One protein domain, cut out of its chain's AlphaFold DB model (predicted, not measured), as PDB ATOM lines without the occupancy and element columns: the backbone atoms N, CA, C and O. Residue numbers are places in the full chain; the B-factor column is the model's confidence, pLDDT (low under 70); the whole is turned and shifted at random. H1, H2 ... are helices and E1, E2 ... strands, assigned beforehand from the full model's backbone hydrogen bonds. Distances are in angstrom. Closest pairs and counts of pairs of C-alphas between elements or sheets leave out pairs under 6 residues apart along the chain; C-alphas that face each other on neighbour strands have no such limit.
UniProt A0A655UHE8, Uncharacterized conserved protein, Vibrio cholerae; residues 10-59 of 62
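What this domain is: This is residues 10 to 59 of the 62 residues of the protein "Uncharacterized conserved protein" of Vibrio cholerae (UniProt A0A655UHE8). A narrow antiparallel hairpin of two strands, E1 and E2, is joined by a long looping link to a single helix, H1, which sticks out away from the hairpin with residues 44 to 59 standing free. The printed part has 50 residues, with two named strands and one named helix in the order E1, E2, H1, and the sheet's order is E1, E2. The class is mixed, helices and strands, although under half of the residues, 24 of 50, are in named elements. The whole is flat and only just extended, close to loose, with a radius of gyration of the C-alphas of 14.7 A and spans of 43 by 35 by 13 A.

How they stand to each other: E1, residues 14 to 19, and E2, residues 25 to 30, are antiparallel neighbours in a hairpin, with 156 degrees between their N-to-C directions. The C-alphas of Val 17 and Val 27 face each other at 4.7 A. N 16 and O 28 are within hydrogen-bond range at 2.8 A, and so are N 30 and O 14 at 2.9 A. H1, residues 47 to 58, is apart from E1. Every O i to N i+4 pair in H1 is within hydrogen-bond range.

Where its parts are: E1 begins at C-alpha 14 (179.838, 159.921, 139.897) and is 16.2 A long from first to last C-alpha. E2 is 15.8 A long and ends at C-alpha 30 (174.782, 159.558, 139.546). H1 is also 15.8 A long and ends at C-alpha 58 (172.736, 182.393, 164.193).

The domain as a whole: The C-alphas of Lys 10 and Gly 59 are the two farthest apart, at 43.5 A. The printed part has no cut. The link from E1 to E2 is tight, with 5 residues, and that from E2 to H1 is long, residues 31 to 46. Without residues 44 to 59, the body spans 37 by 16 by 7 A. The mean pLDDT of the printed part is 78.4, and residues 21 to 24 are under 70.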
ATOM      1  N   LYS A  10     180.246 160.488 129.057       75.94
ATOM      2  CA  LYS A  10     180.747 159.102 129.108       75.94
ATOM      3  C   LYS A  10     182.031 158.913 129.922       75.94
ATOM      4  O   LYS A  10     182.280 157.804 130.385       75.94
ATOM      5  N   ASN A  11     182.828 159.967 130.092       78.06
ATOM      6  CA  ASN A  11     184.087 159.913 130.840       78.06
ATOM      7  C   ASN A  11     183.908 160.295 132.316       78.06
ATOM      8  O   ASN A  11     184.867 160.254 133.083       78.06
ATOM      9  N   LEU A  12     182.696 160.685 132.717       76.69
ATOM     10  CA  LEU A  12     182.391 161.166 134.054       76.69
ATOM     11  C   LEU A  12     181.604 160.110 134.829       76.69
ATOM     12  O   LEU A  12     180.486 159.739 134.476       76.69
ATOM     13  N   LEU A  13     182.205 159.639 135.913       81.06
ATOM     14  CA  LEU A  13     181.635 158.629 136.792       81.06
ATOM     15  C   LEU A  13     181.446 159.243 138.175       81.06
ATOM     16  O   LEU A  13     182.422 159.538 138.861       81.06
ATOM     17  N   PHE A  14     180.190 159.426 138.575       82.88
ATOM     18  CA  PHE A  14     179.838 159.921 139.897       82.88
ATOM     19  C   PHE A  14     179.173 158.808 140.700       82.88
ATOM     20  O   PHE A  14     178.195 158.197 140.261       82.88
ATOM     21  N   TYR A  15     179.715 158.556 141.885       83.81
ATOM     22  CA  TYR A  15     179.184 157.601 142.841       83.81
ATOM     23  C   TYR A  15     179.049 158.294 144.184       83.81
ATOM     24  O   TYR A  15     180.009 158.885 144.675       83.81
ATOM     25  N   GLN A  16     177.864 158.208 144.770       84.38
ATOM     26  CA  GLN A  16     177.635 158.618 146.139       84.38
ATOM     27  C   GLN A  16     177.620 157.382 147.026       84.38
ATOM     28  O   GLN A  16     176.877 156.433 146.775       84.38
ATOM     29  N   VAL A  17     178.450 157.409 148.058       82.62
ATOM     30  CA  VAL A  17     178.476 156.391 149.101       82.62
ATOM     31  C   VAL A  17     177.636 156.913 150.257       82.62
ATOM     32  O   VAL A  17     177.984 157.922 150.865       82.62
ATOM     33  N   ILE A  18     176.518 156.250 150.525       82.06
ATOM     34  CA  ILE A  18     175.602 156.572 151.615       82.06
ATOM     35  C   ILE A  18     175.867 155.552 152.713       82.06
ATOM     36  O   ILE A  18     175.702 154.347 152.513       82.06
ATOM     37  N   ASN A  19     176.350 156.035 153.853       76.25
ATOM     38  CA  ASN A  19     176.555 155.204 155.025       76.25
ATOM     39  C   ASN A  19     175.257 155.226 155.832       76.25
ATOM     40  O   ASN A  19     174.908 156.260 156.396       76.25
ATOM     41  N   GLU A  20     174.506 154.129 155.815       74.31
ATOM     42  CA  GLU A  20     173.318 154.005 156.654       74.31
ATOM     43  C   GLU A  20     173.770 153.614 158.066       74.31
ATOM     44  O   GLU A  20     174.601 152.718 158.226       74.31
ATOM     45  N   ASP A  21     173.207 154.260 159.095       65.44
ATOM     46  CA  ASP A  21     173.558 154.082 160.519       65.44
ATOM     47  C   ASP A  21     173.552 152.614 161.002       65.44
ATOM     48  O   ASP A  21     174.101 152.289 162.055       65.44
ATOM     49  N   VAL A  22     172.956 151.701 160.229       62.22
ATOM     50  CA  VAL A  22     172.808 150.270 160.530       62.22
ATOM     51  C   VAL A  22     173.817 149.404 159.753       62.22
ATOM     52  O   VAL A  22     173.553 148.250 159.426       62.22
ATOM     53  N   GLY A  23     174.999 149.948 159.444       61.91
ATOM     54  CA  GLY A  23     176.145 149.177 158.944       61.91
ATOM     55  C   GLY A  23     176.064 148.741 157.479       61.91
ATOM     56  O   GLY A  23     176.943 148.010 157.016       61.91
ATOM     57  N   THR A  24     175.051 149.193 156.737       59.16
ATOM     58  CA  THR A  24     174.951 148.980 155.290       59.16
ATOM     59  C   THR A  24     175.469 150.209 154.558       59.16
ATOM     60  O   THR A  24     175.052 151.336 154.811       59.16
ATOM     61  N   THR A  25     176.389 150.000 153.623       75.44
ATOM     62  CA  THR A  25     176.868 151.062 152.740       75.44
ATOM     63  C   THR A  25     176.172 150.934 151.393       75.44
ATOM     64  O   THR A  25     176.444 150.004 150.632       75.44
ATOM     65  N   THR A  26     175.280 151.872 151.087       80.94
ATOM     66  CA  THR A  26     174.576 151.924 149.805       80.94
ATOM     67  C   THR A  26     175.368 152.801 148.838       80.94
ATOM     68  O   THR A  26     175.691 153.947 149.144       80.94
ATOM     69  N   VAL A  27     175.700 152.280 147.653       82.19
ATOM     70  CA  VAL A  27     176.387 153.055 146.608       82.19
ATOM     71  C   VAL A  27     175.398 153.416 145.509       82.19
ATOM     72  O   VAL A  27     174.876 152.545 144.813       82.19
ATOM     73  N   LYS A  28     175.171 154.714 145.321       84.69
ATOM     74  CA  LYS A  28     174.271 155.257 144.306       84.69
ATOM     75  C   LYS A  28     175.071 155.837 143.148       84.69
ATOM     76  O   LYS A  28     175.961 156.663 143.343       84.69
ATOM     77  N   LYS A  29     174.766 155.408 141.922       85.75
ATOM     78  CA  LYS A  29     175.382 155.964 140.711       85.75
ATOM     79  C   LYS A  29     174.616 157.207 140.270       85.75
ATOM     80  O   LYS A  29     173.412 157.131 140.049       85.75
ATOM     81  N   ILE A  30     175.329 158.310 140.075       85.25
ATOM     82  CA  ILE A  30     174.782 159.558 139.546       85.25
ATOM     83  C   ILE A  30     175.274 159.716 138.106       85.25
ATOM     84  O   ILE A  30     176.462 159.561 137.814       85.25
ATOM     85  N   ILE A  31     174.350 159.983 137.183       83.88
ATOM     86  CA  ILE A  31     174.653 160.106 135.755       83.88
ATOM     87  C   ILE A  31     174.683 161.587 135.392       83.88
ATOM     88  O   ILE A  31     173.816 162.348 135.809       83.88
ATOM     89  N   VAL A  32     175.672 161.989 134.600       82.62
ATOM     90  CA  VAL A  32     175.729 163.324 134.000       82.62
ATOM     91  C   VAL A  32     175.258 163.229 132.560       82.62
ATOM     92  O   VAL A  32     175.636 162.300 131.856       82.62
ATOM     93  N   ASN A  33     174.422 164.165 132.116       81.12
ATOM     94  CA  ASN A  33     174.016 164.252 130.716       81.12
ATOM     95  C   ASN A  33     174.991 165.122 129.896       81.12
ATOM     96  O   ASN A  33     175.808 165.863 130.443       81.12
ATOM     97  N   ALA A  34     174.870 165.098 128.567       77.94
ATOM     98  CA  ALA A  34     175.713 165.881 127.650       77.94
ATOM     99  C   ALA A  34     175.680 167.415 127.871       77.94
ATOM    100  O   ALA A  34     176.495 168.155 127.315       77.94
ATOM    101  N   GLN A  35     174.741 167.914 128.679       75.69
ATOM    102  CA  GLN A  35     174.625 169.324 129.071       75.69
ATOM    103  C   GLN A  35     175.271 169.614 130.438       75.69
ATOM    104  O   GLN A  35     175.206 170.748 130.916       75.69
ATOM    105  N   GLY A  36     175.905 168.615 131.059       72.50
ATOM    106  CA  GLY A  36     176.554 168.733 132.363       72.50
ATOM    107  C   GLY A  36     175.589 168.741 133.541       72.50
ATOM    108  O   GLY A  36     175.942 169.251 134.600       72.50
ATOM    109  N   GLN A  37     174.363 168.248 133.364       80.88
ATOM    110  CA  GLN A  37     173.377 168.159 134.437       80.88
ATOM    111  C   GLN A  37     173.419 166.767 135.055       80.88
ATOM    112  O   GLN A  37     173.463 165.769 134.333       80.88
ATOM    113  N   PHE A  38     173.376 166.713 136.381       83.31
ATOM    114  CA  PHE A  38     173.202 165.464 137.106       83.31
ATOM    115  C   PHE A  38     171.763 164.964 136.972       83.31
ATOM    116  O   PHE A  38     170.823 165.761 136.962       83.31
ATOM    117  N   SER A  39     171.595 163.646 136.887       82.69
ATOM    118  CA  SER A  39     170.288 162.992 136.950       82.69
ATOM    119  C   SER A  39     169.607 163.250 138.291       82.69
ATOM    120  O   SER A  39     168.407 163.487 138.336       82.69
ATOM    121  N   GLU A  40     170.391 163.231 139.368       82.44
ATOM    122  CA  GLU A  40     169.970 163.516 140.735       82.44
ATOM    123  C   GLU A  40     171.124 164.191 141.480       82.44
ATOM    124  O   GLU A  40     172.294 163.913 141.203       82.44
ATOM    125  N   TRP A  41     170.804 165.089 142.409       82.25
ATOM    126  CA  TRP A  41     171.818 165.712 143.256       82.25
ATOM    127  C   TRP A  41     172.281 164.731 144.339       82.25
ATOM    128  O   TRP A  41     171.443 163.996 144.860       82.25
ATOM    129  N   PRO A  42     173.581 164.711 144.692       80.88
ATOM    130  CA  PRO A  42     174.035 163.928 145.827       80.88
ATOM    131  C   PRO A  42     173.414 164.457 147.123       80.88
ATOM    132  O   PRO A  42     173.401 165.671 147.352       80.88
ATOM    133  N   ASP A  43     172.953 163.554 147.982       80.81
ATOM    134  CA  ASP A  43     172.484 163.915 149.323       80.81
ATOM    135  C   ASP A  43     173.597 164.646 150.089       80.81
ATOM    136  O   ASP A  43     174.767 164.258 150.035       80.81
ATOM    137  N   GLY A  44     173.254 165.739 150.764       74.06
ATOM    138  CA  GLY A  44     174.208 166.533 151.532       74.06
ATOM    139  C   GLY A  44     175.127 167.461 150.730       74.06
ATOM    140  O   GLY A  44     175.887 168.224 151.320       74.06
ATOM    141  N   PHE A  45     175.056 167.467 149.391       77.62
ATOM    142  CA  PHE A  45     175.929 168.308 148.555       77.62
ATOM    143  C   PHE A  45     175.771 169.812 148.832       77.62
ATOM    144  O   PHE A  45     176.733 170.572 148.738       77.62
ATOM    145  N   PHE A  46     174.560 170.244 149.184       74.81
ATOM    146  CA  PHE A  46     174.265 171.640 149.509       74.81
ATOM    147  C   PHE A  46     174.254 171.919 151.013       74.81
ATOM    148  O   PHE A  46     174.145 173.080 151.408       74.81
ATOM    149  N   ASP A  47     174.407 170.892 151.849       77.50
ATOM    150  CA  ASP A  47     174.284 171.041 153.298       77.50
ATOM    151  C   ASP A  47     175.383 171.941 153.840       77.50
ATOM    152  O   ASP A  47     175.109 172.763 154.700       77.50
ATOM    153  N   GLN A  48     176.596 171.886 153.284       73.50
ATOM    154  CA  GLN A  48     177.686 172.744 153.746       73.50
ATOM    155  C   GLN A  48     177.387 174.235 153.537       73.50
ATOM    156  O   GLN A  48     177.597 175.032 154.439       73.50
ATOM    157  N   GLN A  49     176.802 174.613 152.399       75.75
ATOM    158  CA  GLN A  49     176.430 176.010 152.151       75.75
ATOM    159  C   GLN A  49     175.263 176.461 153.034       75.75
ATOM    160  O   GLN A  49     175.226 177.613 153.460       75.75
ATOM    161  N   VAL A  50     174.310 175.567 153.312       78.19
ATOM    162  CA  VAL A  50     173.169 175.849 154.195       78.19
ATOM    163  C   VAL A  50     173.617 175.963 155.651       78.19
ATOM    164  O   VAL A  50     173.166 176.867 156.351       78.19
ATOM    165  N   LEU A  51     174.520 175.083 156.086       76.25
ATOM    166  CA  LEU A  51     175.142 175.114 157.406       76.25
ATOM    167  C   LEU A  51     175.943 176.398 157.585       76.25
ATOM    168  O   LEU A  51     175.696 177.117 158.545       76.25
ATOM    169  N   ASP A  52     176.799 176.752 156.627       75.25
ATOM    170  CA  ASP A  52     177.569 177.999 156.672       75.25
ATOM    171  C   ASP A  52     176.643 179.220 156.771       75.25
ATOM    172  O   ASP A  52     176.883 180.144 157.550       75.25
ATOM    173  N   MET A  53     175.532 179.222 156.029       79.12
ATOM    174  CA  MET A  53     174.548 180.301 156.109       79.12
ATOM    175  C   MET A  53     173.810 180.328 157.454       79.12
ATOM    176  O   MET A  53     173.568 181.407 157.995       79.12
ATOM    177  N   GLN A  54     173.467 179.165 158.014       78.25
ATOM    178  CA  GLN A  54     172.895 179.067 159.359       78.25
ATOM    179  C   GLN A  54     173.867 179.585 160.416       78.25
ATOM    180  O   GLN A  54     173.452 180.373 161.265       78.25
ATOM    181  N   VAL A  55     175.145 179.211 160.344       82.50
ATOM    182  CA  VAL A  55     176.193 179.693 161.252       82.50
ATOM    183  C   VAL A  55     176.329 181.210 161.136       82.50
ATOM    184  O   VAL A  55     176.308 181.901 162.150       82.50
ATOM    185  N   LEU A  56     176.354 181.763 159.919       82.56
ATOM    186  CA  LEU A  56     176.396 183.215 159.710       82.56
ATOM    187  C   LEU A  56     175.177 183.943 160.297       82.56
ATOM    188  O   LEU A  56     175.322 185.041 160.832       82.56
ATOM    189  N   MET A  57     173.978 183.364 160.198       85.06
ATOM    190  CA  MET A  57     172.753 183.997 160.703       85.06
ATOM    191  C   MET A  57     172.546 183.844 162.207       85.06
ATOM    192  O   MET A  57     171.924 184.707 162.824       85.06
ATOM    193  N   THR A  58     173.010 182.742 162.791       86.19
ATOM    194  CA  THR A  58     172.736 182.393 164.193       86.19
ATOM    195  C   THR A  58     173.942 182.602 165.105       86.19
ATOM    196  O   THR A  58     173.774 182.715 166.317       86.19
ATOM    197  N   GLY A  59     175.149 182.683 164.541       76.88
ATOM    198  CA  GLY A  59     176.409 182.804 165.273       76.88
ATOM    199  C   GLY A  59     176.791 181.556 166.074       76.88
ATOM    200  O   GLY A  59     177.698 181.635 166.898       76.88
TER     201      GLY A  59